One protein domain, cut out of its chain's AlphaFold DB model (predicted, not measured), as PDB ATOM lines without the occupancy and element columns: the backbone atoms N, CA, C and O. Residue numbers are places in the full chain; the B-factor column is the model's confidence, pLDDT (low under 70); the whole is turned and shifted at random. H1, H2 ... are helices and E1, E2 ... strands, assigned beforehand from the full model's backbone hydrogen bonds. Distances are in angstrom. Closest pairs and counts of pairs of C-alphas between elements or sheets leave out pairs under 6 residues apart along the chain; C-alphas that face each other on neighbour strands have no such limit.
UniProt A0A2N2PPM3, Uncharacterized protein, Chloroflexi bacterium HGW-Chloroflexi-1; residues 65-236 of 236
ATOM      1  N   ALA A  65      32.338 -14.748  21.764       97.50
ATOM      2  CA  ALA A  65      33.499 -15.464  22.278       97.50
ATOM      3  C   ALA A  65      33.292 -15.931  23.730       97.50
ATOM      4  O   ALA A  65      32.279 -15.642  24.372       97.50
ATOM      5  N   LEU A  66      34.267 -16.681  24.243       98.19
ATOM      6  CA  LEU A  66      34.262 -17.243  25.593       98.19
ATOM      7  C   LEU A  66      35.070 -16.343  26.538       98.19
ATOM      8  O   LEU A  66      36.264 -16.148  26.302       98.19
ATOM      9  N   PRO A  67      34.467 -15.808  27.612       97.81
ATOM     10  CA  PRO A  67      35.239 -15.221  28.697       97.81
ATOM     11  C   PRO A  67      36.028 -16.314  29.424       97.81
ATOM     12  O   PRO A  67      35.450 -17.286  29.913       97.81
ATOM     13  N   CYS A  68      37.347 -16.159  29.498       97.19
ATOM     14  CA  CYS A  68      38.234 -17.123  30.144       97.19
ATOM     15  C   CYS A  68      38.947 -16.478  31.331       97.19
ATOM     16  O   CYS A  68      39.385 -15.330  31.249       97.19
ATOM     17  N   PHE A  69      39.120 -17.245  32.402       97.00
ATOM     18  CA  PHE A  69      39.977 -16.876  33.522       97.00
ATOM     19  C   PHE A  69      41.330 -17.577  33.377       97.00
ATOM     20  O   PHE A  69      41.370 -18.727  32.958       97.00
ATOM     21  N   THR A  70      42.436 -16.911  33.699       96.00
ATOM     22  CA  THR A  70      43.774 -17.514  33.638       96.00
ATOM     23  C   THR A  70      44.270 -17.815  35.040       96.00
ATOM     24  O   THR A  70      44.350 -16.909  35.865       96.00
ATOM     25  N   TRP A  71      44.660 -19.066  35.262       97.50
ATOM     26  CA  TRP A  71      45.371 -19.505  36.456       97.50
ATOM     27  C   TRP A  71      46.845 -19.741  36.114       97.50
ATOM     28  O   TRP A  71      47.167 -20.281  35.052       97.50
ATOM     29  N   LEU A  72      47.743 -19.297  36.988       94.75
ATOM     30  CA  LEU A  72      49.180 -19.299  36.757       94.75
ATOM     31  C   LEU A  72      49.847 -20.544  37.341       94.75
ATOM     32  O   LEU A  72      50.346 -21.388  36.594       94.75
ATOM     33  N   ASP A  73      49.933 -20.633  38.669       95.25
ATOM     34  CA  ASP A  73      50.678 -21.716  39.313       95.25
ATOM     35  C   ASP A  73      50.280 -22.066  40.749       95.25
ATOM     36  O   ASP A  73      50.878 -22.970  41.339       95.25
ATOM     37  N   GLY A  74      49.266 -21.406  41.308       95.12
ATOM     38  CA  GLY A  74      48.763 -21.705  42.643       95.12
ATOM     39  C   GLY A  74      49.567 -21.053  43.763       95.12
ATOM     40  O   GLY A  74      49.302 -21.338  44.930       95.12
ATOM     41  N   ALA A  75      50.570 -20.225  43.443       92.38
ATOM     42  CA  ALA A  75      51.467 -19.655  44.446       92.38
ATOM     43  C   ALA A  75      51.035 -18.269  44.944       92.38
ATOM     44  O   ALA A  75      51.425 -17.879  46.046       92.38
ATOM     45  N   SER A  76      50.256 -17.515  44.162       93.88
ATOM     46  CA  SER A  76      49.781 -16.191  44.588       93.88
ATOM     47  C   SER A  76      48.755 -16.293  45.720       93.88
ATOM     48  O   SER A  76      48.048 -17.290  45.819       93.88
ATOM     49  N   GLU A  77      48.634 -15.255  46.553       94.00
ATOM     50  CA  GLU A  77      47.650 -15.231  47.653       94.00
ATOM     51  C   GLU A  77      46.220 -15.490  47.152       94.00
ATOM     52  O   GLU A  77      45.493 -16.278  47.748       94.00
ATOM     53  N   GLY A  78      45.842 -14.901  46.011       93.88
ATOM     54  CA  GLY A  78      44.534 -15.144  45.397       93.88
ATOM     55  C   GLY A  78      44.354 -16.590  44.935       93.88
ATOM     56  O   GLY A  78      43.314 -17.189  45.178       93.88
ATOM     57  N   GLU A  79      45.371 -17.188  44.311       96.56
ATOM     58  CA  GLU A  79      45.297 -18.584  43.857       96.56
ATOM     59  C   GLU A  79      45.448 -19.606  44.994       96.56
ATOM     60  O   GLU A  79      45.142 -20.778  44.797       96.56
ATOM     61  N   GLN A  80      45.896 -19.195  46.183       95.56
ATOM     62  CA  GLN A  80      45.827 -20.031  47.384       95.56
ATOM     63  C   GLN A  80      44.388 -20.130  47.916       95.56
ATOM     64  O   GLN A  80      44.029 -21.163  48.477       95.56
ATOM     65  N   ALA A  81      43.550 -19.114  47.675       96.69
ATOM     66  CA  ALA A  81      42.108 -19.110  47.941       96.69
ATOM     67  C   ALA A  81      41.303 -19.526  46.691       96.69
ATOM     68  O   ALA A  81      40.360 -18.853  46.271       96.69
ATOM     69  N   ILE A  82      41.711 -20.625  46.048       96.19
ATOM     70  CA  ILE A  82      41.266 -20.943  44.686       96.19
ATOM     71  C   ILE A  82      39.759 -21.172  44.544       96.19
ATOM     72  O   ILE A  82      39.198 -20.838  43.504       96.19
ATOM     73  N   ASP A  83      39.094 -21.706  45.569       96.31
ATOM     74  CA  ASP A  83      37.651 -21.960  45.521       96.31
ATOM     75  C   ASP A  83      36.862 -20.648  45.428       96.31
ATOM     76  O   ASP A  83      36.046 -20.482  44.521       96.31
ATOM     77  N   GLU A  84      37.190 -19.678  46.287       97.31
ATOM     78  CA  GLU A  84      36.597 -18.335  46.271       97.31
ATOM     79  C   GLU A  84      36.909 -17.606  44.959       97.31
ATOM     80  O   GLU A  84      36.050 -16.943  44.378       97.31
ATOM     81  N   LEU A  85      38.140 -17.751  44.459       97.19
ATOM     82  CA  LEU A  85      38.556 -17.122  43.210       97.19
ATOM     83  C   LEU A  85      37.804 -17.695  42.002       97.19
ATOM     84  O   LEU A  85      37.355 -16.932  41.147       97.19
ATOM     85  N   LEU A  86      37.645 -19.018  41.916       97.69
ATOM     86  CA  LEU A  86      36.885 -19.646  40.836       97.69
ATOM     87  C   LEU A  86      35.407 -19.272  40.906       97.69
ATOM     88  O   LEU A  86      34.839 -18.930  39.871       97.69
ATOM     89  N   GLU A  87      34.800 -19.282  42.095       97.19
ATOM     90  CA  GLU A  87      33.413 -18.851  42.285       97.19
ATOM     91  C   GLU A  87      33.213 -17.404  41.823       97.19
ATOM     92  O   GLU A  87      32.338 -17.137  41.000       97.19
ATOM     93  N   LEU A  88      34.091 -16.491  42.250       97.00
ATOM     94  CA  LEU A  88      34.068 -15.090  41.838       97.00
ATOM     95  C   LEU A  88      34.174 -14.932  40.315       97.00
ATOM     96  O   LEU A  88      33.428 -14.164  39.708       97.00
ATOM     97  N   MET A  89      35.117 -15.627  39.679       96.94
ATOM     98  CA  MET A  89      35.333 -15.497  38.236       96.94
ATOM     99  C   MET A  89      34.192 -16.117  37.428       96.94
ATOM    100  O   MET A  89      33.807 -15.563  36.394       96.94
ATOM    101  N   ILE A  90      33.623 -17.226  37.906       96.88
ATOM    102  CA  ILE A  90      32.424 -17.851  37.346       96.88
ATOM    103  C   ILE A  90      31.224 -16.908  37.442       96.88
ATOM    104  O   ILE A  90      30.523 -16.735  36.445       96.88
ATOM    105  N   ASP A  91      30.993 -16.293  38.605       97.00
ATOM    106  CA  ASP A  91      29.901 -15.337  38.823       97.00
ATOM    107  C   ASP A  91      30.028 -14.131  37.880       97.00
ATOM    108  O   ASP A  91      29.065 -13.694  37.250       97.00
ATOM    109  N   LYS A  92      31.266 -13.684  37.642       96.25
ATOM    110  CA  LYS A  92      31.580 -12.656  36.639       96.25
ATOM    111  C   LYS A  92      31.457 -13.130  35.189       96.25
ATOM    112  O   LYS A  92      31.620 -12.322  34.275       96.25
ATOM    113  N   GLY A  93      31.171 -14.406  34.943       96.00
ATOM    114  CA  GLY A  93      30.863 -14.952  33.622       96.00
ATOM    115  C   GLY A  93      32.004 -15.691  32.925       96.00
ATOM    116  O   GLY A  93      31.884 -15.960  31.728       96.00
ATOM    117  N   ALA A  94      33.096 -16.027  33.622       97.56
ATOM    118  CA  ALA A  94      34.111 -16.923  33.073       97.56
ATOM    119  C   ALA A  94      33.515 -18.316  32.811       97.56
ATOM    120  O   ALA A  94      32.805 -18.877  33.647       97.56
ATOM    121  N   VAL A  95      33.808 -18.879  31.638       98.06
ATOM    122  CA  VAL A  95      33.272 -20.180  31.198       98.06
ATOM    123  C   VAL A  95      34.348 -21.213  30.900       98.06
ATOM    124  O   VAL A  95      34.013 -22.363  30.645       98.06
ATOM    125  N   ALA A  96      35.621 -20.824  30.926       98.25
ATOM    126  CA  ALA A  96      36.761 -21.713  30.745       98.25
ATOM    127  C   ALA A  96      37.972 -21.202  31.535       98.25
ATOM    128  O   ALA A  96      38.075 -20.007  31.840       98.25
ATOM    129  N   LEU A  97      38.887 -22.118  31.842       98.31
ATOM    130  CA  LEU A  97      40.118 -21.837  32.567       98.31
ATOM    131  C   LEU A  97      41.329 -21.981  31.642       98.31
ATOM    132  O   LEU A  97      41.529 -23.033  31.040       98.31
ATOM    133  N   ASN A  98      42.151 -20.941  31.548       97.69
ATOM    134  CA  ASN A  98      43.420 -20.975  30.836       97.69
ATOM    135  C   ASN A  98      44.545 -21.432  31.770       97.69
ATOM    136  O   ASN A  98      44.686 -20.885  32.864       97.69
ATOM    137  N   ILE A  99      45.369 -22.373  31.309       97.44
ATOM    138  CA  ILE A  99      46.557 -22.866  32.027       97.44
ATOM    139  C   ILE A  99      47.736 -22.918  31.051       97.44
ATOM    140  O   ILE A  99      47.559 -23.206  29.869       97.44
ATOM    141  N   ILE A 100      48.948 -22.662  31.545       95.25
ATOM    142  CA  ILE A 100      50.196 -22.798  30.779       95.25
ATOM    143  C   ILE A 100      50.999 -23.943  31.406       95.25
ATOM    144  O   ILE A 100      51.782 -23.690  32.328       95.25
ATOM    145  N   PRO A 101      50.813 -25.195  30.949       94.62
ATOM    146  CA  PRO A 101      51.277 -26.370  31.684       94.62
ATOM    147  C   PRO A 101      52.785 -26.385  31.945       94.62
ATOM    148  O   PRO A 101      53.205 -26.744  33.046       94.62
ATOM    149  N   ASP A 102      53.614 -25.953  30.984       92.62
ATOM    150  CA  ASP A 102      55.081 -25.925  31.134       92.62
ATOM    151  C   ASP A 102      55.527 -25.137  32.383       92.62
ATOM    152  O   ASP A 102      56.495 -25.512  33.040       92.62
ATOM    153  N   ARG A 103      54.769 -24.113  32.814       91.31
ATOM    154  CA  ARG A 103      55.079 -23.327  34.025       91.31
ATOM    155  C   ARG A 103      54.903 -24.105  35.334       91.31
ATOM    156  O   ARG A 103      55.397 -23.644  36.368       91.31
ATOM    157  N   ASN A 104      54.209 -25.242  35.307       94.50
ATOM    158  CA  ASN A 104      53.826 -25.996  36.499       94.50
ATOM    159  C   ASN A 104      54.670 -27.254  36.730       94.50
ATOM    160  O   ASN A 104      54.797 -27.674  37.876       94.50
ATOM    161  N   TRP A 105      55.275 -27.828  35.684       94.75
ATOM    162  CA  TRP A 105      56.090 -29.045  35.798       94.75
ATOM    163  C   TRP A 105      57.549 -28.850  35.360       94.75
ATOM    164  O   TRP A 105      58.444 -29.451  35.953       94.75
ATOM    165  N   ASN A 106      57.832 -27.982  34.381       93.94
ATOM    166  CA  ASN A 106      59.178 -27.788  33.836       93.94
ATOM    167  C   ASN A 106      59.999 -26.821  34.713       93.94
ATOM    168  O   ASN A 106      60.317 -25.691  34.336       93.94
ATOM    169  N   ILE A 107      60.290 -27.249  35.943       95.06
ATOM    170  CA  ILE A 107      60.928 -26.438  36.988       95.06
ATOM    171  C   ILE A 107      62.152 -27.172  37.532       95.06
ATOM    172  O   ILE A 107      62.071 -28.332  37.945       95.06
ATOM    173  N   ALA A 108      63.291 -26.478  37.558       95.81
ATOM    174  CA  ALA A 108      64.564 -27.047  37.996       95.81
ATOM    175  C   ALA A 108      64.563 -27.419  39.487       95.81
ATOM    176  O   ALA A 108      64.999 -28.513  39.844       95.81
ATOM    177  N   ASP A 109      64.052 -26.528  40.342       97.56
ATOM    178  CA  ASP A 109      63.972 -26.768  41.782       97.56
ATOM    179  C   ASP A 109      62.950 -27.880  42.102       97.56
ATOM    180  O   ASP A 109      61.764 -27.716  41.802       97.56
ATOM    181  N   PRO A 110      63.369 -29.009  42.706       96.81
ATOM    182  CA  PRO A 110      62.480 -30.148  42.920       96.81
ATOM    183  C   PRO A 110      61.310 -29.858  43.866       96.81
ATOM    184  O   PRO A 110      60.219 -30.385  43.655       96.81
ATOM    185  N   ALA A 111      61.516 -29.028  44.894       97.06
ATOM    186  CA  ALA A 111      60.477 -28.711  45.870       97.06
ATOM    187  C   ALA A 111      59.396 -27.810  45.254       97.06
ATOM    188  O   ALA A 111      58.205 -28.102  45.362       97.06
ATOM    189  N   ALA A 112      59.805 -26.762  44.535       96.94
ATOM    190  CA  ALA A 112      58.904 -25.898  43.785       96.94
ATOM    191  C   ALA A 112      58.165 -26.669  42.684       96.94
ATOM    192  O   ALA A 112      56.968 -26.453  42.491       96.94
ATOM    193  N   ARG A 113      58.851 -27.593  41.994       97.31
ATOM    194  CA  ARG A 113      58.228 -28.477  41.001       97.31
ATOM    195  C   ARG A 113      57.132 -29.334  41.629       97.31
ATOM    196  O   ARG A 113      56.009 -29.329  41.137       97.31
ATOM    197  N   ALA A 114      57.432 -30.024  42.727       97.19
ATOM    198  CA  ALA A 114      56.465 -30.881  43.411       97.19
ATOM    199  C   ALA A 114      55.223 -30.099  43.873       97.19
ATOM    200  O   ALA A 114      54.096 -30.546  43.654       97.19
ATOM    201  N   LEU A 115      55.421 -28.907  44.446       96.69
ATOM    202  CA  LEU A 115      54.324 -28.034  44.858       96.69
ATOM    203  C   LEU A 115      53.442 -27.628  43.670       96.69
ATOM    204  O   LEU A 115      52.224 -27.778  43.733       96.69
ATOM    205  N   LYS A 116      54.038 -27.134  42.581       97.62
ATOM    206  CA  LYS A 116      53.279 -26.641  41.423       97.62
ATOM    207  C   LYS A 116      52.573 -27.752  40.646       97.62
ATOM    208  O   LYS A 116      51.474 -27.517  40.154       97.62
ATOM    209  N   ILE A 117      53.133 -28.962  40.601       98.12
ATOM    210  CA  ILE A 117      52.436 -30.146  40.070       98.12
ATOM    211  C   ILE A 117      51.223 -30.483  40.939       98.12
ATOM    212  O   ILE A 117      50.131 -30.681  40.415       98.12
ATOM    213  N   SER A 118      51.383 -30.498  42.267       97.81
ATOM    214  CA  SER A 118      50.254 -30.734  43.176       97.81
ATOM    215  C   SER A 118      49.150 -29.694  42.977       97.81
ATOM    216  O   SER A 118      47.974 -30.049  42.953       97.81
ATOM    217  N   LYS A 119      49.524 -28.423  42.799       98.19
ATOM    218  CA  LYS A 119      48.583 -27.337  42.515       98.19
ATOM    219  C   LYS A 119      47.925 -27.457  41.143       98.19
ATOM    220  O   LYS A 119      46.740 -27.166  41.034       98.19
ATOM    221  N   LEU A 120      48.647 -27.943  40.132       98.44
ATOM    222  CA  LEU A 120      48.081 -28.255  38.819       98.44
ATOM    223  C   LEU A 120      47.000 -29.343  38.915       98.44
ATOM    224  O   LEU A 120      45.940 -29.215  38.312       98.44
ATOM    225  N   TYR A 121      47.246 -30.411  39.669       98.56
ATOM    226  CA  TYR A 121      46.245 -31.467  39.838       98.56
ATOM    227  C   TYR A 121      45.016 -30.961  40.593       98.56
ATOM    228  O   TYR A 121      43.893 -31.199  40.153       98.56
ATOM    229  N   GLU A 122      45.231 -30.195  41.664       98.12
ATOM    230  CA  GLU A 122      44.163 -29.567  42.444       98.12
ATOM    231  C   GLU A 122      43.271 -28.666  41.573       98.12
ATOM    232  O   GLU A 122      42.046 -28.792  41.605       98.12
ATOM    233  N   ILE A 123      43.859 -27.777  40.760       98.44
ATOM    234  CA  ILE A 123      43.069 -26.872  39.915       98.44
ATOM    235  C   ILE A 123      42.300 -27.628  38.825       98.44
ATOM    236  O   ILE A 123      41.158 -27.275  38.537       98.44
ATOM    237  N   VAL A 124      42.885 -28.680  38.241       98.62
ATOM    238  CA  VAL A 124      42.218 -29.497  37.214       98.62
ATOM    239  C   VAL A 124      41.023 -30.246  37.804       98.62
ATOM    240  O   VAL A 124      39.952 -30.256  37.197       98.62
ATOM    241  N   GLU A 125      41.172 -30.816  39.001       98.50
ATOM    242  CA  GLU A 125      40.075 -31.472  39.717       98.50
ATOM    243  C   GLU A 125      38.933 -30.489  40.016       98.50
ATOM    244  O   GLU A 125      37.775 -30.752  39.680       98.50
ATOM    245  N   LYS A 126      39.260 -29.319  40.578       98.38
ATOM    246  CA  LYS A 126      38.277 -28.272  40.903       98.38
ATOM    247  C   LYS A 126      37.565 -27.740  39.661       98.38
ATOM    248  O   LYS A 126      36.344 -27.588  39.671       98.38
ATOM    249  N   ALA A 127      38.298 -27.502  38.573       98.31
ATOM    250  CA  ALA A 127      37.715 -27.085  37.302       98.31
ATOM    251  C   ALA A 127      36.717 -28.131  36.775       98.31
ATOM    252  O   ALA A 127      35.613 -27.773  36.368       98.31
ATOM    253  N   GLY A 128      37.058 -29.421  36.865       98.12
ATOM    254  CA  GLY A 128      36.149 -30.515  36.526       98.12
ATOM    255  C   GLY A 128      34.871 -30.510  37.370       98.12
ATOM    256  O   GLY A 128      33.772 -30.574  36.819       98.12
ATOM    257  N   ALA A 129      34.994 -30.360  38.691       98.25
ATOM    258  CA  ALA A 129      33.850 -30.308  39.607       98.25
ATOM    259  C   ALA A 129      32.901 -29.125  39.332       98.25
ATOM    260  O   ALA A 129      31.697 -29.227  39.568       98.25
ATOM    261  N   LEU A 130      33.434 -28.018  38.805       98.19
ATOM    262  CA  LEU A 130      32.688 -26.799  38.478       98.19
ATOM    263  C   LEU A 130      32.194 -26.740  37.023       98.19
ATOM    264  O   LEU A 130      31.571 -25.744  36.631       98.19
ATOM    265  N   ASP A 131      32.433 -27.792  36.234       98.25
ATOM    266  CA  ASP A 131      32.154 -27.838  34.798       98.25
ATOM    267  C   ASP A 131      32.853 -26.683  34.038       98.25
ATOM    268  O   ASP A 131      32.233 -25.989  33.226       98.25
ATOM    269  N   LEU A 132      34.144 -26.458  34.316       98.31
ATOM    270  CA  LEU A 132      35.016 -25.510  33.614       98.31
ATOM    271  C   LEU A 132      35.983 -26.246  32.669       98.31
ATOM    272  O   LEU A 132      36.912 -26.909  33.134       98.31
ATOM    273  N   PRO A 133      35.821 -26.116  31.340       98.56
ATOM    274  CA  PRO A 133      36.773 -26.639  30.367       98.56
ATOM    275  C   PRO A 133      38.134 -25.942  30.454       98.56
ATOM    276  O   PRO A 133      38.223 -24.758  30.789       98.56
ATOM    277  N   LEU A 134      39.191 -26.673  30.097       98.62
ATOM    278  CA  LEU A 134      40.572 -26.200  30.174       98.62
ATOM    279  C   LEU A 134      41.096 -25.779  28.798       98.62
ATOM    280  O   LEU A 134      41.108 -26.564  27.857       98.62
ATOM    281  N   ASN A 135      41.581 -24.551  28.679       97.69
ATOM    282  CA  ASN A 135      42.269 -24.070  27.489       97.69
ATOM    283  C   ASN A 135      43.765 -23.954  27.789       97.69
ATOM    284  O   ASN A 135      44.193 -23.101  28.564       97.69
ATOM    285  N   VAL A 136      44.565 -24.833  27.192       96.88
ATOM    286  CA  VAL A 136      46.004 -24.893  27.456       96.88
ATOM    287  C   VAL A 136      46.824 -24.430  26.265       96.88
ATOM    288  O   VAL A 136      46.427 -24.602  25.113       96.88
ATOM    289  N   GLY A 137      47.989 -23.857  26.544       92.94
ATOM    290  CA  GLY A 137      48.962 -23.532  25.513       92.94
ATOM    291  C   GLY A 137      50.206 -22.861  26.072       92.94
ATOM    292  O   GLY A 137      50.274 -22.493  27.242       92.94
ATOM    293  N   THR A 138      51.179 -22.639  25.195       91.12
ATOM    294  CA  THR A 138      52.547 -22.271  25.583       91.12
ATOM    295  C   THR A 138      52.755 -20.782  25.868       91.12
ATOM    296  O   THR A 138      53.854 -20.386  26.257       91.12
ATOM    297  N   GLU A 139      51.722 -19.946  25.678       85.06
ATOM    298  CA  GLU A 139      51.776 -18.487  25.872       85.06
ATOM    299  C   GLU A 139      52.946 -17.836  25.108       85.06
ATOM    300  O   GLU A 139      53.621 -16.992  25.683       85.06
ATOM    301  N   MET A 140      53.195 -18.263  23.856       84.12
ATOM    302  CA  MET A 140      54.325 -17.930  22.953       84.12
ATOM    303  C   MET A 140      54.709 -16.431  22.861       84.12
ATOM    304  O   MET A 140      54.579 -15.789  21.820       84.12
ATOM    305  N   ASN A 141      55.207 -15.858  23.945       81.88
ATOM    306  CA  ASN A 141      55.566 -14.462  24.143       81.88
ATOM    307  C   ASN A 141      57.077 -14.269  24.360       81.88
ATOM    308  O   ASN A 141      57.548 -13.131  24.404       81.88
ATOM    309  N   ALA A 142      57.842 -15.360  24.460       78.50
ATOM    310  CA  ALA A 142      59.290 -15.361  24.596       78.50
ATOM    311  C   ALA A 142      59.951 -16.382  23.658       78.50
ATOM    312  O   ALA A 142      59.457 -17.489  23.463       78.50
ATOM    313  N   TYR A 143      61.138 -16.040  23.147       73.69
ATOM    314  CA  TYR A 143      61.922 -16.885  22.232       73.69
ATOM    315  C   TYR A 143      62.240 -18.290  22.762       73.69
ATOM    316  O   TYR A 143      62.516 -19.189  21.977       73.69
ATOM    317  N   SER A 144      62.248 -18.478  24.083       73.25
ATOM    318  CA  SER A 144      62.557 -19.758  24.722       73.25
ATOM    319  C   SER A 144      61.343 -20.669  24.909       73.25
ATOM    320  O   SER A 144      61.517 -21.805  25.343       73.25
ATOM    321  N   GLN A 145      60.123 -20.183  24.664       82.50
ATOM    322  CA  GLN A 145      58.926 -21.008  24.811       82.50
ATOM    323  C   GLN A 145      58.780 -21.969  23.636       82.50
ATOM    324  O   GLN A 145      59.123 -21.662  22.493       82.50
ATOM    325  N   LYS A 146      58.250 -23.150  23.941       85.44
ATOM    326  CA  LYS A 146      57.989 -24.188  22.950       85.44
ATOM    327  C   LYS A 146      56.839 -23.764  22.032       85.44
ATOM    328  O   LYS A 146      55.938 -23.023  22.430       85.44
ATOM    329  N   LEU A 147      56.845 -24.286  20.806       89.38
ATOM    330  CA  LEU A 147      55.703 -24.164  19.896       89.38
ATOM    331  C   LEU A 147      54.501 -24.982  20.398       89.38
ATOM    332  O   LEU A 147      53.362 -24.562  20.242       89.38
ATOM    333  N   VAL A 148      54.773 -26.137  21.005       90.19
ATOM    334  CA  VAL A 148      53.782 -27.062  21.561       90.19
ATOM    335  C   VAL A 148      54.271 -27.502  22.938       90.19
ATOM    336  O   VAL A 148      55.465 -27.760  23.107       90.19
ATOM    337  N   ASP A 149      53.368 -27.558  23.917       91.19
ATOM    338  CA  ASP A 149      53.669 -28.125  25.232       91.19
ATOM    339  C   ASP A 149      54.070 -29.600  25.105       91.19
ATOM    340  O   ASP A 149      53.578 -30.334  24.246       91.19
ATOM    341  N   ASP A 150      54.966 -30.045  25.982       92.75
ATOM    342  CA  ASP A 150      55.364 -31.451  26.038       92.75
ATOM    343  C   ASP A 150      54.319 -32.252  26.817       92.75
ATOM    344  O   ASP A 150      54.466 -32.526  28.007       92.75
ATOM    345  N   PHE A 151      53.217 -32.582  26.144       94.31
ATOM    346  CA  PHE A 151      52.133 -33.348  26.753       94.31
ATOM    347  C   PHE A 151      52.540 -34.774  27.116       94.31
ATOM    348  O   PHE A 151      51.827 -35.384  27.908       94.31
ATOM    349  N   ASP A 152      53.665 -35.286  26.601       95.06
ATOM    350  CA  ASP A 152      54.193 -36.608  26.935       95.06
ATOM    351  C   ASP A 152      54.934 -36.662  28.274       95.06
ATOM    352  O   ASP A 152      55.174 -37.760  28.785       95.06
ATOM    353  N   ALA A 153      55.184 -35.507  28.901       95.88
ATOM    354  CA  ALA A 153      55.703 -35.433  30.258       95.88
ATOM    355  C   ALA A 153      54.841 -36.272  31.233       95.88
ATOM    356  O   ALA A 153      53.607 -36.138  31.247       95.88
ATOM    357  N   PRO A 154      55.452 -37.141  32.061       97.06
ATOM    358  CA  PRO A 154      54.717 -38.005  32.984       97.06
ATOM    359  C   PRO A 154      53.897 -37.209  34.008       97.06
ATOM    360  O   PRO A 154      52.825 -37.655  34.411       97.06
ATOM    361  N   GLU A 155      54.341 -36.005  34.365       97.62
ATOM    362  CA  GLU A 155      53.623 -35.056  35.218       97.62
ATOM    363  C   GLU A 155      52.310 -34.561  34.599       97.62
ATOM    364  O   GLU A 155      51.412 -34.132  35.313       97.62
ATOM    365  N   LEU A 156      52.167 -34.604  33.273       97.69
ATOM    366  CA  LEU A 156      50.938 -34.192  32.594       97.69
ATOM    367  C   LEU A 156      50.013 -35.368  32.282       97.69
ATOM    368  O   LEU A 156      48.847 -35.149  31.959       97.69
ATOM    369  N   ALA A 157      50.489 -36.610  32.400       97.88
ATOM    370  CA  ALA A 157      49.697 -37.796  32.081       97.88
ATOM    371  C   ALA A 157      48.339 -37.849  32.817       97.88
ATOM    372  O   ALA A 157      47.341 -38.115  32.143       97.88
ATOM    373  N   PRO A 158      48.233 -37.527  34.127       98.19
ATOM    374  CA  PRO A 158      46.950 -37.574  34.838       98.19
ATOM    375  C   PRO A 158      45.919 -36.545  34.358       98.19
ATOM    376  O   PRO A 158      44.720 -36.765  34.500       98.19
ATOM    377  N   VAL A 159      46.371 -35.424  33.790       98.31
ATOM    378  CA  VAL A 159      45.514 -34.286  33.409       98.31
ATOM    379  C   VAL A 159      45.345 -34.137  31.895       98.31
ATOM    380  O   VAL A 159      44.529 -33.342  31.430       98.31
ATOM    381  N   ARG A 160      46.064 -34.945  31.106       97.50
ATOM    382  CA  ARG A 160      46.082 -34.890  29.637       97.50
ATOM    383  C   ARG A 160      44.691 -35.022  29.017       97.50
ATOM    384  O   ARG A 160      44.388 -34.314  28.063       97.50
ATOM    385  N   GLY A 161      43.847 -35.900  29.564       98.00
ATOM    386  CA  GLY A 161      42.471 -36.077  29.090       98.00
ATOM    387  C   GLY A 161      41.649 -34.793  29.208       98.00
ATOM    388  O   GLY A 161      41.053 -34.354  28.230       98.00
ATOM    389  N   ALA A 162      41.716 -34.124  30.364       98.44
ATOM    390  CA  ALA A 162      41.014 -32.863  30.594       98.44
ATOM    391  C   ALA A 162      41.513 -31.739  29.668       98.44
ATOM    392  O   ALA A 162      40.720 -30.925  29.192       98.44
ATOM    393  N   PHE A 163      42.816 -31.707  29.367       98.38
ATOM    394  CA  PHE A 163      43.379 -30.768  28.392       98.38
ATOM    395  C   PHE A 163      42.875 -31.031  26.971       98.38
ATOM    396  O   PHE A 163      42.528 -30.087  26.262       98.38
ATOM    397  N   LEU A 164      42.805 -32.299  26.558       97.94
ATOM    398  CA  LEU A 164      42.316 -32.676  25.235       97.94
ATOM    399  C   LEU A 164      40.826 -32.345  25.077       97.94
ATOM    400  O   LEU A 164      40.435 -31.704  24.102       97.94
ATOM    401  N   ASP A 165      40.009 -32.704  26.067       98.56
ATOM    402  CA  ASP A 165      38.576 -32.399  26.076       98.56
ATOM    403  C   ASP A 165      38.313 -30.895  26.054       98.56
ATOM    404  O   ASP A 165      37.411 -30.430  25.351       98.56
ATOM    405  N   GLY A 166      39.123 -30.125  26.780       98.62
ATOM    406  CA  GLY A 166      39.074 -28.672  26.766       98.62
ATOM    407  C   GLY A 166      39.483 -28.067  25.417       98.62
ATOM    408  O   GLY A 166      38.796 -27.179  24.910       98.62
ATOM    409  N   ALA A 167      40.510 -28.601  24.752       97.88
ATOM    410  CA  ALA A 167      40.878 -28.180  23.398       97.88
ATOM    411  C   ALA A 167      39.750 -28.456  22.384       97.88
ATOM    412  O   ALA A 167      39.394 -27.578  21.589       97.88
ATOM    413  N   HIS A 168      39.134 -29.642  22.441       98.62
ATOM    414  CA  HIS A 168      37.981 -29.970  21.600       98.62
ATOM    415  C   HIS A 168      36.753 -29.127  21.950       98.62
ATOM    416  O   HIS A 168      36.049 -28.699  21.039       98.62
ATOM    417  N   PHE A 169      36.523 -28.802  23.222       98.81
ATOM    418  CA  PHE A 169      35.484 -27.857  23.629       98.81
ATOM    419  C   PHE A 169      35.664 -26.488  22.956       98.81
ATOM    420  O   PHE A 169      34.739 -25.999  22.300       98.81
ATOM    421  N   ILE A 170      36.855 -25.884  23.070       98.50
ATOM    422  CA  ILE A 170      37.157 -24.572  22.478       98.50
ATOM    423  C   ILE A 170      36.975 -24.616  20.959       98.50
ATOM    424  O   ILE A 170      36.350 -23.725  20.370       98.50
ATOM    425  N   TYR A 171      37.485 -25.665  20.314       98.44
ATOM    426  CA  TYR A 171      37.358 -25.839  18.873       98.44
ATOM    427  C   TYR A 171      35.895 -26.025  18.441       98.44
ATOM    428  O   TYR A 171      35.432 -25.315  17.548       98.44
ATOM    429  N   GLY A 172      35.148 -26.905  19.111       98.56
ATOM    430  CA  GLY A 172      33.737 -27.170  18.845       98.56
ATOM    431  C   GLY A 172      32.866 -25.928  19.008       98.56
ATOM    432  O   GLY A 172      32.078 -25.607  18.120       98.56
ATOM    433  N   HIS A 173      33.070 -25.164  20.085       98.62
ATOM    434  CA  HIS A 173      32.466 -23.842  20.251       98.62
ATOM    435  C   HIS A 173      32.767 -22.927  19.057       98.62
ATOM    436  O   HIS A 173      31.856 -22.346  18.464       98.62
ATOM    437  N   THR A 174      34.045 -22.822  18.695       97.94
ATOM    438  CA  THR A 174      34.519 -21.903  17.658       97.94
ATOM    439  C   THR A 174      33.900 -22.219  16.298       97.94
ATOM    440  O   THR A 174      33.466 -21.304  15.596       97.94
ATOM    441  N   VAL A 175      33.833 -23.497  15.909       98.06
ATOM    442  CA  VAL A 175      33.243 -23.882  14.618       98.06
ATOM    443  C   VAL A 175      31.727 -23.724  14.602       98.06
ATOM    444  O   VAL A 175      31.207 -23.228  13.606       98.06
ATOM    445  N   MET A 176      31.024 -24.032  15.699       98.31
ATOM    446  CA  MET A 176      29.574 -23.800  15.807       98.31
ATOM    447  C   MET A 176      29.225 -22.316  15.712       98.31
ATOM    448  O   MET A 176      28.313 -21.941  14.972       98.31
ATOM    449  N   GLN A 177      29.975 -21.458  16.413       97.75
ATOM    450  CA  GLN A 177      29.779 -20.011  16.348       97.75
ATOM    451  C   GLN A 177      30.053 -19.478  14.939       97.75
ATOM    452  O   GLN A 177      29.272 -18.685  14.422       97.75
ATOM    453  N   ARG A 178      31.139 -19.919  14.295       95.50
ATOM    454  CA  ARG A 178      31.522 -19.439  12.959       95.50
ATOM    455  C   ARG A 178      30.602 -19.916  11.841       95.50
ATOM    456  O   ARG A 178      30.363 -19.150  10.916       95.50
ATOM    457  N   ALA A 179      30.160 -21.170  11.887       96.69
ATOM    458  CA  ALA A 179      29.387 -21.768  10.804       96.69
ATOM    459  C   ALA A 179      27.891 -21.453  10.904       96.69
ATOM    460  O   ALA A 179      27.255 -21.238   9.879       96.69
ATOM    461  N   LEU A 180      27.339 -21.436  12.124       97.06
ATOM    462  CA  LEU A 180      25.890 -21.397  12.351       97.06
ATOM    463  C   LEU A 180      25.446 -20.283  13.313       97.06
ATOM    464  O   LEU A 180      24.251 -20.103  13.521       97.06
ATOM    465  N   GLY A 181      26.373 -19.550  13.941       97.00
ATOM    466  CA  GLY A 181      26.038 -18.576  14.991       97.00
ATOM    467  C   GLY A 181      25.561 -19.215  16.302       97.00
ATOM    468  O   GLY A 181      25.002 -18.530  17.154       97.00
ATOM    469  N   LEU A 182      25.782 -20.524  16.478       98.12
ATOM    470  CA  LEU A 182      25.290 -21.315  17.613       98.12
ATOM    471  C   LEU A 182      26.384 -21.553  18.665       98.12
ATOM    472  O   LEU A 182      26.565 -22.664  19.172       98.12
ATOM    473  N   GLY A 183      27.170 -20.523  18.971       98.12
ATOM    474  CA  GLY A 183      28.202 -20.573  20.002       98.12
ATOM    475  C   GLY A 183      27.632 -20.714  21.412       98.12
ATOM    476  O   GLY A 183      26.427 -20.625  21.642       98.12
ATOM    477  N   TYR A 184      28.529 -20.896  22.377       98.31
ATOM    478  CA  TYR A 184      28.241 -21.326  23.754       98.31
ATOM    479  C   TYR A 184      27.250 -20.420  24.482       98.31
ATOM    480  O   TYR A 184      26.465 -20.881  25.303       98.31
ATOM    481  N   GLN A 185      27.293 -19.127  24.161       96.31
ATOM    482  CA  GLN A 185      26.475 -18.091  24.781       96.31
ATOM    483  C   GLN A 185      25.270 -17.668  23.930       96.31
ATOM    484  O   GLN A 185      24.550 -16.748  24.325       96.31
ATOM    485  N   SER A 186      25.048 -18.319  22.784       97.62
ATOM    486  CA  SER A 186      23.891 -18.059  21.923       97.62
ATOM    487  C   SER A 186      22.580 -18.408  22.630       97.62
ATOM    488  O   SER A 186      22.540 -19.263  23.520       97.62
ATOM    489  N   ASP A 187      21.489 -17.775  22.203       97.50
ATOM    490  CA  ASP A 187      20.160 -18.070  22.744       97.50
ATOM    491  C   ASP A 187      19.760 -19.524  22.488       97.50
ATOM    492  O   ASP A 187      19.208 -20.177  23.373       97.50
ATOM    493  N   TRP A 188      20.125 -20.070  21.323       98.19
ATOM    494  CA  TRP A 188      19.933 -21.486  21.013       98.19
ATOM    495  C   TRP A 188      20.629 -22.382  22.040       98.19
ATOM    496  O   TRP A 188      19.999 -23.278  22.598       98.19
ATOM    497  N   ALA A 189      21.902 -22.112  22.351       98.25
ATOM    498  CA  ALA A 189      22.660 -22.919  23.302       98.25
ATOM    499  C   ALA A 189      22.063 -22.829  24.709       98.25
ATOM    500  O   ALA A 189      21.868 -23.851  25.359       98.25
ATOM    501  N   LYS A 190      21.704 -21.624  25.164       97.31
ATOM    502  CA  LYS A 190      21.087 -21.410  26.482       97.31
ATOM    503  C   LYS A 190      19.729 -22.101  26.618       97.31
ATOM    504  O   LYS A 190      19.425 -22.618  27.687       97.31
ATOM    505  N   GLN A 191      18.925 -22.125  25.553       98.12
ATOM    506  CA  GLN A 191      17.604 -22.761  25.560       98.12
ATOM    507  C   GLN A 191      17.681 -24.287  25.450       98.12
ATOM    508  O   GLN A 191      16.924 -24.989  26.115       98.12
ATOM    509  N   ARG A 192      18.562 -24.814  24.592       98.12
ATOM    510  CA  ARG A 192      18.642 -26.254  24.296       98.12
ATOM    511  C   ARG A 192      19.558 -27.023  25.247       98.12
ATOM    512  O   ARG A 192      19.415 -28.235  25.359       98.12
ATOM    513  N   LEU A 193      20.506 -26.336  25.879       98.19
ATOM    514  CA  LEU A 193      21.536 -26.891  26.756       98.19
ATOM    515  C   LEU A 193      21.665 -25.956  27.978       98.19
ATOM    516  O   LEU A 193      22.578 -25.129  28.034       98.19
ATOM    517  N   PRO A 194      20.717 -25.984  28.931       97.12
ATOM    518  CA  PRO A 194      20.609 -24.962  29.976       97.12
ATOM    519  C   PRO A 194      21.750 -25.000  31.001       97.12
ATOM    520  O   PRO A 194      22.162 -23.945  31.497       97.12
ATOM    521  N   THR A 195      22.326 -26.167  31.291       98.00
ATOM    522  CA  THR A 195      23.453 -26.278  32.229       98.00
ATOM    523  C   THR A 195      24.810 -26.127  31.536       98.00
ATOM    524  O   THR A 195      24.965 -26.408  30.344       98.00
ATOM    525  N   ARG A 196      25.838 -25.703  32.293       97.19
ATOM    526  CA  ARG A 196      27.226 -25.686  31.790       97.19
ATOM    527  C   ARG A 196      27.658 -27.072  31.327       97.19
ATOM    528  O   ARG A 196      28.201 -27.192  30.238       97.19
ATOM    529  N   ARG A 197      27.352 -28.106  32.117       98.38
ATOM    530  CA  ARG A 197      27.681 -29.500  31.809       98.38
ATOM    531  C   ARG A 197      27.136 -29.947  30.457       98.38
ATOM    532  O   ARG A 197      27.891 -30.479  29.650       98.38
ATOM    533  N   GLU A 198      25.854 -29.697  30.190       98.62
ATOM    534  CA  GLU A 198      25.224 -30.046  28.908       98.62
ATOM    535  C   GLU A 198      25.883 -29.315  27.737       98.62
ATOM    536  O   GLU A 198      26.200 -29.937  26.721       98.62
ATOM    537  N   ARG A 199      26.148 -28.009  27.886       98.56
ATOM    538  CA  ARG A 199      26.856 -27.242  26.850       98.56
ATOM    539  C   ARG A 199      28.253 -27.784  26.614       98.56
ATOM    540  O   ARG A 199      28.610 -28.038  25.470       98.56
ATOM    541  N   ASN A 200      29.033 -27.975  27.674       98.69
ATOM    542  CA  ASN A 200      30.399 -28.476  27.578       98.69
ATOM    543  C   ASN A 200      30.420 -29.820  26.848       98.69
ATOM    544  O   ASN A 200      31.130 -29.954  25.857       98.69
ATOM    545  N   ALA A 201      29.565 -30.764  27.256       98.75
ATOM    546  CA  ALA A 201      29.451 -32.067  26.611       98.75
ATOM    547  C   ALA A 201      29.130 -31.948  25.113       98.75
ATOM    548  O   ALA A 201      29.771 -32.607  24.295       98.75
ATOM    549  N   PHE A 202      28.188 -31.078  24.737       98.88
ATOM    550  CA  PHE A 202      27.843 -30.842  23.335       98.88
ATOM    551  C   PHE A 202      29.009 -30.248  22.534       98.88
ATOM    552  O   PHE A 202      29.368 -30.790  21.490       98.88
ATOM    553  N   TYR A 203      29.634 -29.165  23.002       98.88
ATOM    554  CA  TYR A 203      30.714 -28.521  22.248       98.88
ATOM    555  C   TYR A 203      31.976 -29.384  22.190       98.88
ATOM    556  O   TYR A 203      32.602 -29.446  21.135       98.88
ATOM    557  N   THR A 204      32.307 -30.129  23.247       98.88
ATOM    558  CA  THR A 204      33.366 -31.149  23.198       98.88
ATOM    559  C   THR A 204      33.035 -32.219  22.155       98.88
ATOM    560  O   THR A 204      33.861 -32.536  21.301       98.88
ATOM    561  N   ALA A 205      31.797 -32.724  22.147       98.81
ATOM    562  CA  ALA A 205      31.326 -33.717  21.184       98.81
ATOM    563  C   ALA A 205      31.384 -33.228  19.725       98.81
ATOM    564  O   ALA A 205      31.764 -34.005  18.843       98.81
ATOM    565  N   VAL A 206      31.039 -31.963  19.465       98.62
ATOM    566  CA  VAL A 206      31.223 -31.331  18.151       98.62
ATOM    567  C   VAL A 206      32.708 -31.252  17.811       98.62
ATOM    568  O   VAL A 206      33.108 -31.634  16.712       98.62
ATOM    569  N   GLY A 207      33.538 -30.808  18.756       98.38
ATOM    570  CA  GLY A 207      34.974 -30.659  18.557       98.38
ATOM    571  C   GLY A 207      35.690 -31.955  18.190       98.38
ATOM    572  O   GLY A 207      36.665 -31.908  17.444       98.38
ATOM    573  N   TYR A 208      35.206 -33.102  18.670       98.31
ATOM    574  CA  TYR A 208      35.719 -34.419  18.283       98.31
ATOM    575  C   TYR A 208      35.235 -34.896  16.903       98.31
ATOM    576  O   TYR A 208      35.931 -35.672  16.254       98.31
ATOM    577  N   ARG A 209      34.048 -34.468  16.448       97.88
ATOM    578  CA  ARG A 209      33.430 -34.957  15.196       97.88
ATOM    579  C   ARG A 209      33.742 -34.088  13.979       97.88
ATOM    580  O   ARG A 209      33.819 -34.592  12.862       97.88
ATOM    581  N   VAL A 210      33.919 -32.780  14.164       97.31
ATOM    582  CA  VAL A 210      34.185 -31.857  13.053       97.31
ATOM    583  C   VAL A 210      35.667 -31.881  12.696       97.31
ATOM    584  O   VAL A 210      36.514 -31.475  13.485       97.31
ATOM    585  N   LEU A 211      35.996 -32.265  11.464       93.44
ATOM    586  CA  LEU A 211      37.376 -32.205  10.978       93.44
ATOM    587  C   LEU A 211      37.910 -30.759  10.963       93.44
ATOM    588  O   LEU A 211      37.248 -29.882  10.399       93.44
ATOM    589  N   PRO A 212      39.111 -30.495  11.513       93.44
ATOM    590  CA  PRO A 212      39.784 -29.206  11.385       93.44
ATOM    591  C   PRO A 212      39.937 -28.747   9.933       93.44
ATOM    592  O   PRO A 212      40.354 -29.503   9.056       93.44
ATOM    593  N   GLY A 213      39.638 -27.471   9.686       91.81
ATOM    594  CA  GLY A 213      39.828 -26.819   8.390       91.81
ATOM    595  C   GLY A 213      38.529 -26.461   7.663       91.81
ATOM    596  O   GLY A 213      37.423 -26.592   8.184       91.81
ATOM    597  N   ARG A 214      38.674 -25.955   6.431       92.38
ATOM    598  CA  ARG A 214      37.562 -25.372   5.654       92.38
ATOM    599  C   ARG A 214      36.446 -26.374   5.368       92.38
ATOM    600  O   ARG A 214      35.282 -25.999   5.419       92.38
ATOM    601  N   THR A 215      36.793 -27.630   5.098       93.12
ATOM    602  CA  THR A 215      35.823 -28.681   4.763       93.12
ATOM    603  C   THR A 215      34.877 -28.978   5.924       93.12
ATOM    604  O   THR A 215      33.671 -29.047   5.712       93.12
ATOM    605  N   GLY A 216      35.398 -29.099   7.152       94.12
ATOM    606  CA  GLY A 216      34.565 -29.343   8.333       94.12
ATOM    607  C   GLY A 216      33.617 -28.181   8.616       94.12
ATOM    608  O   GLY A 216      32.426 -28.398   8.825       94.12
ATOM    609  N   VAL A 217      34.117 -26.944   8.523       93.75
ATOM    610  CA  VAL A 217      33.297 -25.732   8.693       93.75
ATOM    611  C   VAL A 217      32.218 -25.627   7.612       93.75
ATOM    612  O   VAL A 217      31.076 -25.311   7.926       93.75
ATOM    613  N   ALA A 218      32.548 -25.923   6.351       94.25
ATOM    614  CA  ALA A 218      31.586 -25.887   5.250       94.25
ATOM    615  C   ALA A 218      30.480 -26.937   5.414       94.25
ATOM    616  O   ALA A 218      29.314 -26.615   5.218       94.25
ATOM    617  N   ARG A 219      30.831 -28.168   5.815       94.19
ATOM    618  CA  ARG A 219      29.850 -29.223   6.109       94.19
ATOM    619  C   ARG A 219      28.932 -28.821   7.261       94.19
ATOM    620  O   ARG A 219      27.723 -28.988   7.158       94.19
ATOM    621  N   LEU A 220      29.495 -28.258   8.329       95.81
ATOM    622  CA  LEU A 220      28.715 -27.778   9.465       95.81
ATOM    623  C   LEU A 220      27.749 -26.654   9.057       95.81
ATOM    624  O   LEU A 220      26.595 -26.671   9.463       95.81
ATOM    625  N   GLY A 221      28.191 -25.724   8.204       95.75
ATOM    626  CA  GLY A 221      27.380 -24.607   7.707       95.75
ATOM    627  C   GLY A 221      26.232 -24.993   6.763       95.75
ATOM    628  O   GLY A 221      25.459 -24.122   6.379       95.75
ATOM    629  N   GLN A 222      26.114 -26.267   6.371       96.31
ATOM    630  CA  GLN A 222      24.980 -26.780   5.592       96.31
ATOM    631  C   GLN A 222      23.817 -27.257   6.469       96.31
ATOM    632  O   GLN A 222      22.740 -27.536   5.943       96.31
ATOM    633  N   LEU A 223      24.029 -27.393   7.781       96.94
ATOM    634  CA  LEU A 223      22.989 -27.830   8.705       96.94
ATOM    635  C   LEU A 223      21.999 -26.697   8.989       96.94
ATOM    636  O   LEU A 223      22.369 -25.525   9.021       96.94
ATOM    637  N   ASP A 224      20.743 -27.062   9.238       95.44
ATOM    638  CA  ASP A 224      19.717 -26.116   9.670       95.44
ATOM    639  C   ASP A 224      19.963 -25.707  11.142       95.44
ATOM    640  O   ASP A 224      19.997 -26.579  12.019       95.44
ATOM    641  N   PRO A 225      20.114 -24.403  11.455       93.44
ATOM    642  CA  PRO A 225      20.265 -23.926  12.829       93.44
ATOM    643  C   PRO A 225      19.082 -24.244  13.762       93.44
ATOM    644  O   PRO A 225      19.216 -24.123  14.980       93.44
ATOM    645  N   ALA A 226      17.920 -24.635  13.226       95.38
ATOM    646  CA  ALA A 226      16.752 -25.032  14.011       95.38
ATOM    647  C   ALA A 226      16.859 -26.445  14.617       95.38
ATOM    648  O   ALA A 226      16.093 -26.764  15.537       95.38
ATOM    649  N   LEU A 227      17.801 -27.268  14.137       97.25
ATOM    650  CA  LEU A 227      18.021 -28.628  14.630       97.25
ATOM    651  C   LEU A 227      18.326 -28.650  16.133       97.25
ATOM    652  O   LEU A 227      18.895 -27.722  16.717       97.25
ATOM    653  N   THR A 228      17.947 -29.750  16.773       98.12
ATOM    654  CA  THR A 228      18.298 -30.044  18.162       98.12
ATOM    655  C   THR A 228      19.777 -30.434  18.287       98.12
ATOM    656  O   THR A 228      20.387 -30.888  17.316       98.12
ATOM    657  N   PRO A 229      20.374 -30.335  19.492       98.31
ATOM    658  CA  PRO A 229      21.747 -30.787  19.716       98.31
ATOM    659  C   PRO A 229      22.004 -32.234  19.261       98.31
ATOM    660  O   PRO A 229      23.047 -32.521  18.679       98.31
ATOM    661  N   ALA A 230      21.048 -33.142  19.485       98.19
ATOM    662  CA  ALA A 230      21.175 -34.548  19.104       98.19
ATOM    663  C   ALA A 230      21.173 -34.747  17.579       98.19
ATOM    664  O   ALA A 230      21.983 -35.515  17.063       98.19
ATOM    665  N   GLU A 231      20.308 -34.030  16.859       98.25
ATOM    666  CA  GLU A 231      20.250 -34.080  15.393       98.25
ATOM    667  C   GLU A 231      21.514 -33.499  14.760       98.25
ATOM    668  O   GLU A 231      22.046 -34.088  13.820       98.25
ATOM    669  N   ILE A 232      22.041 -32.399  15.313       98.00
ATOM    670  CA  ILE A 232      23.326 -31.843  14.875       98.00
ATOM    671  C   ILE A 232      24.420 -32.895  15.046       98.00
ATOM    672  O   ILE A 232      25.099 -33.212  14.078       98.00
ATOM    673  N   LEU A 233      24.566 -33.491  16.236       97.88
ATOM    674  CA  LEU A 233      25.602 -34.498  16.488       97.88
ATOM    675  C   LEU A 233      25.464 -35.751  15.611       97.88
ATOM    676  O   LEU A 233      26.483 -36.360  15.291       97.88
ATOM    677  N   ALA A 234      24.244 -36.139  15.233       97.38
ATOM    678  CA  ALA A 234      24.000 -37.264  14.331       97.38
ATOM    679  C   ALA A 234      24.390 -36.962  12.870       97.38
ATOM    680  O   ALA A 234      24.638 -37.890  12.102       97.38
ATOM    681  N   ALA A 235      24.447 -35.684  12.483       95.12
ATOM    682  CA  ALA A 235      24.776 -35.247  11.127       95.12
ATOM    683  C   ALA A 235      26.282 -34.992  10.888       95.12
ATOM    684  O   ALA A 235      26.689 -34.784   9.736       95.12
ATOM    685  N   LEU A 236      27.107 -35.003  11.945       92.12
ATOM    686  CA  LEU A 236      28.570 -34.817  11.907       92.12
ATOM    687  C   LEU A 236      29.306 -36.144  11.708       92.12
ATOM    688  O   LEU A 236      30.090 -36.230  10.731       92.12
TER     689      LEU A 236
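AT A GLANCE: This is residues 65 to 236 of the 236 residues of an uncharacterized protein of Chloroflexi bacterium HGW-Chloroflexi-1 (UniProt A0A2N2PPM3). One long helix, H5, joins two lobes: it begins beside a small sheet of three strands and runs into a group of shorter helices, where H7 crosses it. The first lobe holds the sheet, H2 and H4 that graze it, and the short H1 and H3; the second holds H6 to H9. The printed part has 172 residues, with nine named helices and three named strands in the order E1 H1 H2 E2 H3 H4 E3 H5 H6 H7 H8 H9, and is mostly helix; the sheet runs E1 E2 E3, all parallel. The whole is compact, with a radius of gyration of the C-alphas of 17.3 A, in an elongated outline of 54 by 33 by 26 A.

HOW THE PARTS SIT: E1, residues 68 to 70, and E2, residues 96 to 99, are parallel at 28 degrees; N 98 and O 69 are 2.7 A apart, within hydrogen-bond range. E2 and E3, residues 134 to 136, are parallel at 35 degrees, with N 135 and O 97 2.8 A apart, also within range. H1, residues 77 to 80, is close to but not clearly touching H2, residues 82 to 91; their closest C-alphas, of Gly 78 and Leu 85, are 6.7 A apart. H2 only grazes the sheet, with residues 85 to 90. H3, residues 102 to 105, touches residues 113 to 120 of H4, residues 110 to 129; the closest C-alphas, of Asn 104 and Lys 116, are 5.0 A apart. H4 only grazes the sheet, with residues 120 to 128. E1, H1 H2, E2 and E2, H3 H4, E3 are strand-helix-strand units, parallel neighbour strands with helices between, both with right-handed crossovers. H5, residues 160 to 180, stands at the sheet's level, at a height of 3.2 A; the closest C-alphas of E3 and H5, of Leu 134 and Gly 166, are 4.5 A apart. H6, residues 187 to 192, is close to but not clearly touching H7, residues 196 to 209; the C-alphas of Ala 189 and Arg 199, their closest, are 7.0 A apart. H7 touches residues 165 to 173 of H5, about perpendicular at 84 degrees; the closest C-alphas, of Gly 172 and Gly 207, are 3.7 A apart. H8, residues 214 to 220, touches residues 175 to 180 of H5, closest at the C-alphas of Ala 179 and Val 217, 6.0 A. H9, residues 229 to 235, touches H7 at a shallow tilt of 7 degrees, the same way, closest at the C-alphas of Val 206 and Leu 233, 6.7 A. Every O i to N i+4 pair is within hydrogen-bond range in H2 and H4 to H9; H1 and H3 are too short for such a pair.

IN THESE COORDINATES: E1 begins at C-alpha 68, (38.234, -17.123, 30.144). H4 is 28.8 A long, H5 29.8 A and H7 20.0 A; H5 begins at C-alpha 160, (46.082, -34.890, 29.637). H9 ends at C-alpha 235, (24.776, -35.247, 11.127).

THE WHOLE: The C-alphas of Asp 109 and Ala 226, the two farthest apart, are 54.8 A apart. The printed part has no cut and ends at Leu 236, the chain's last residue. The link from E3 to H5, residues 137 to 159, is long. The mean pLDDT of the printed part is 96.0, and no printed residue is under 70.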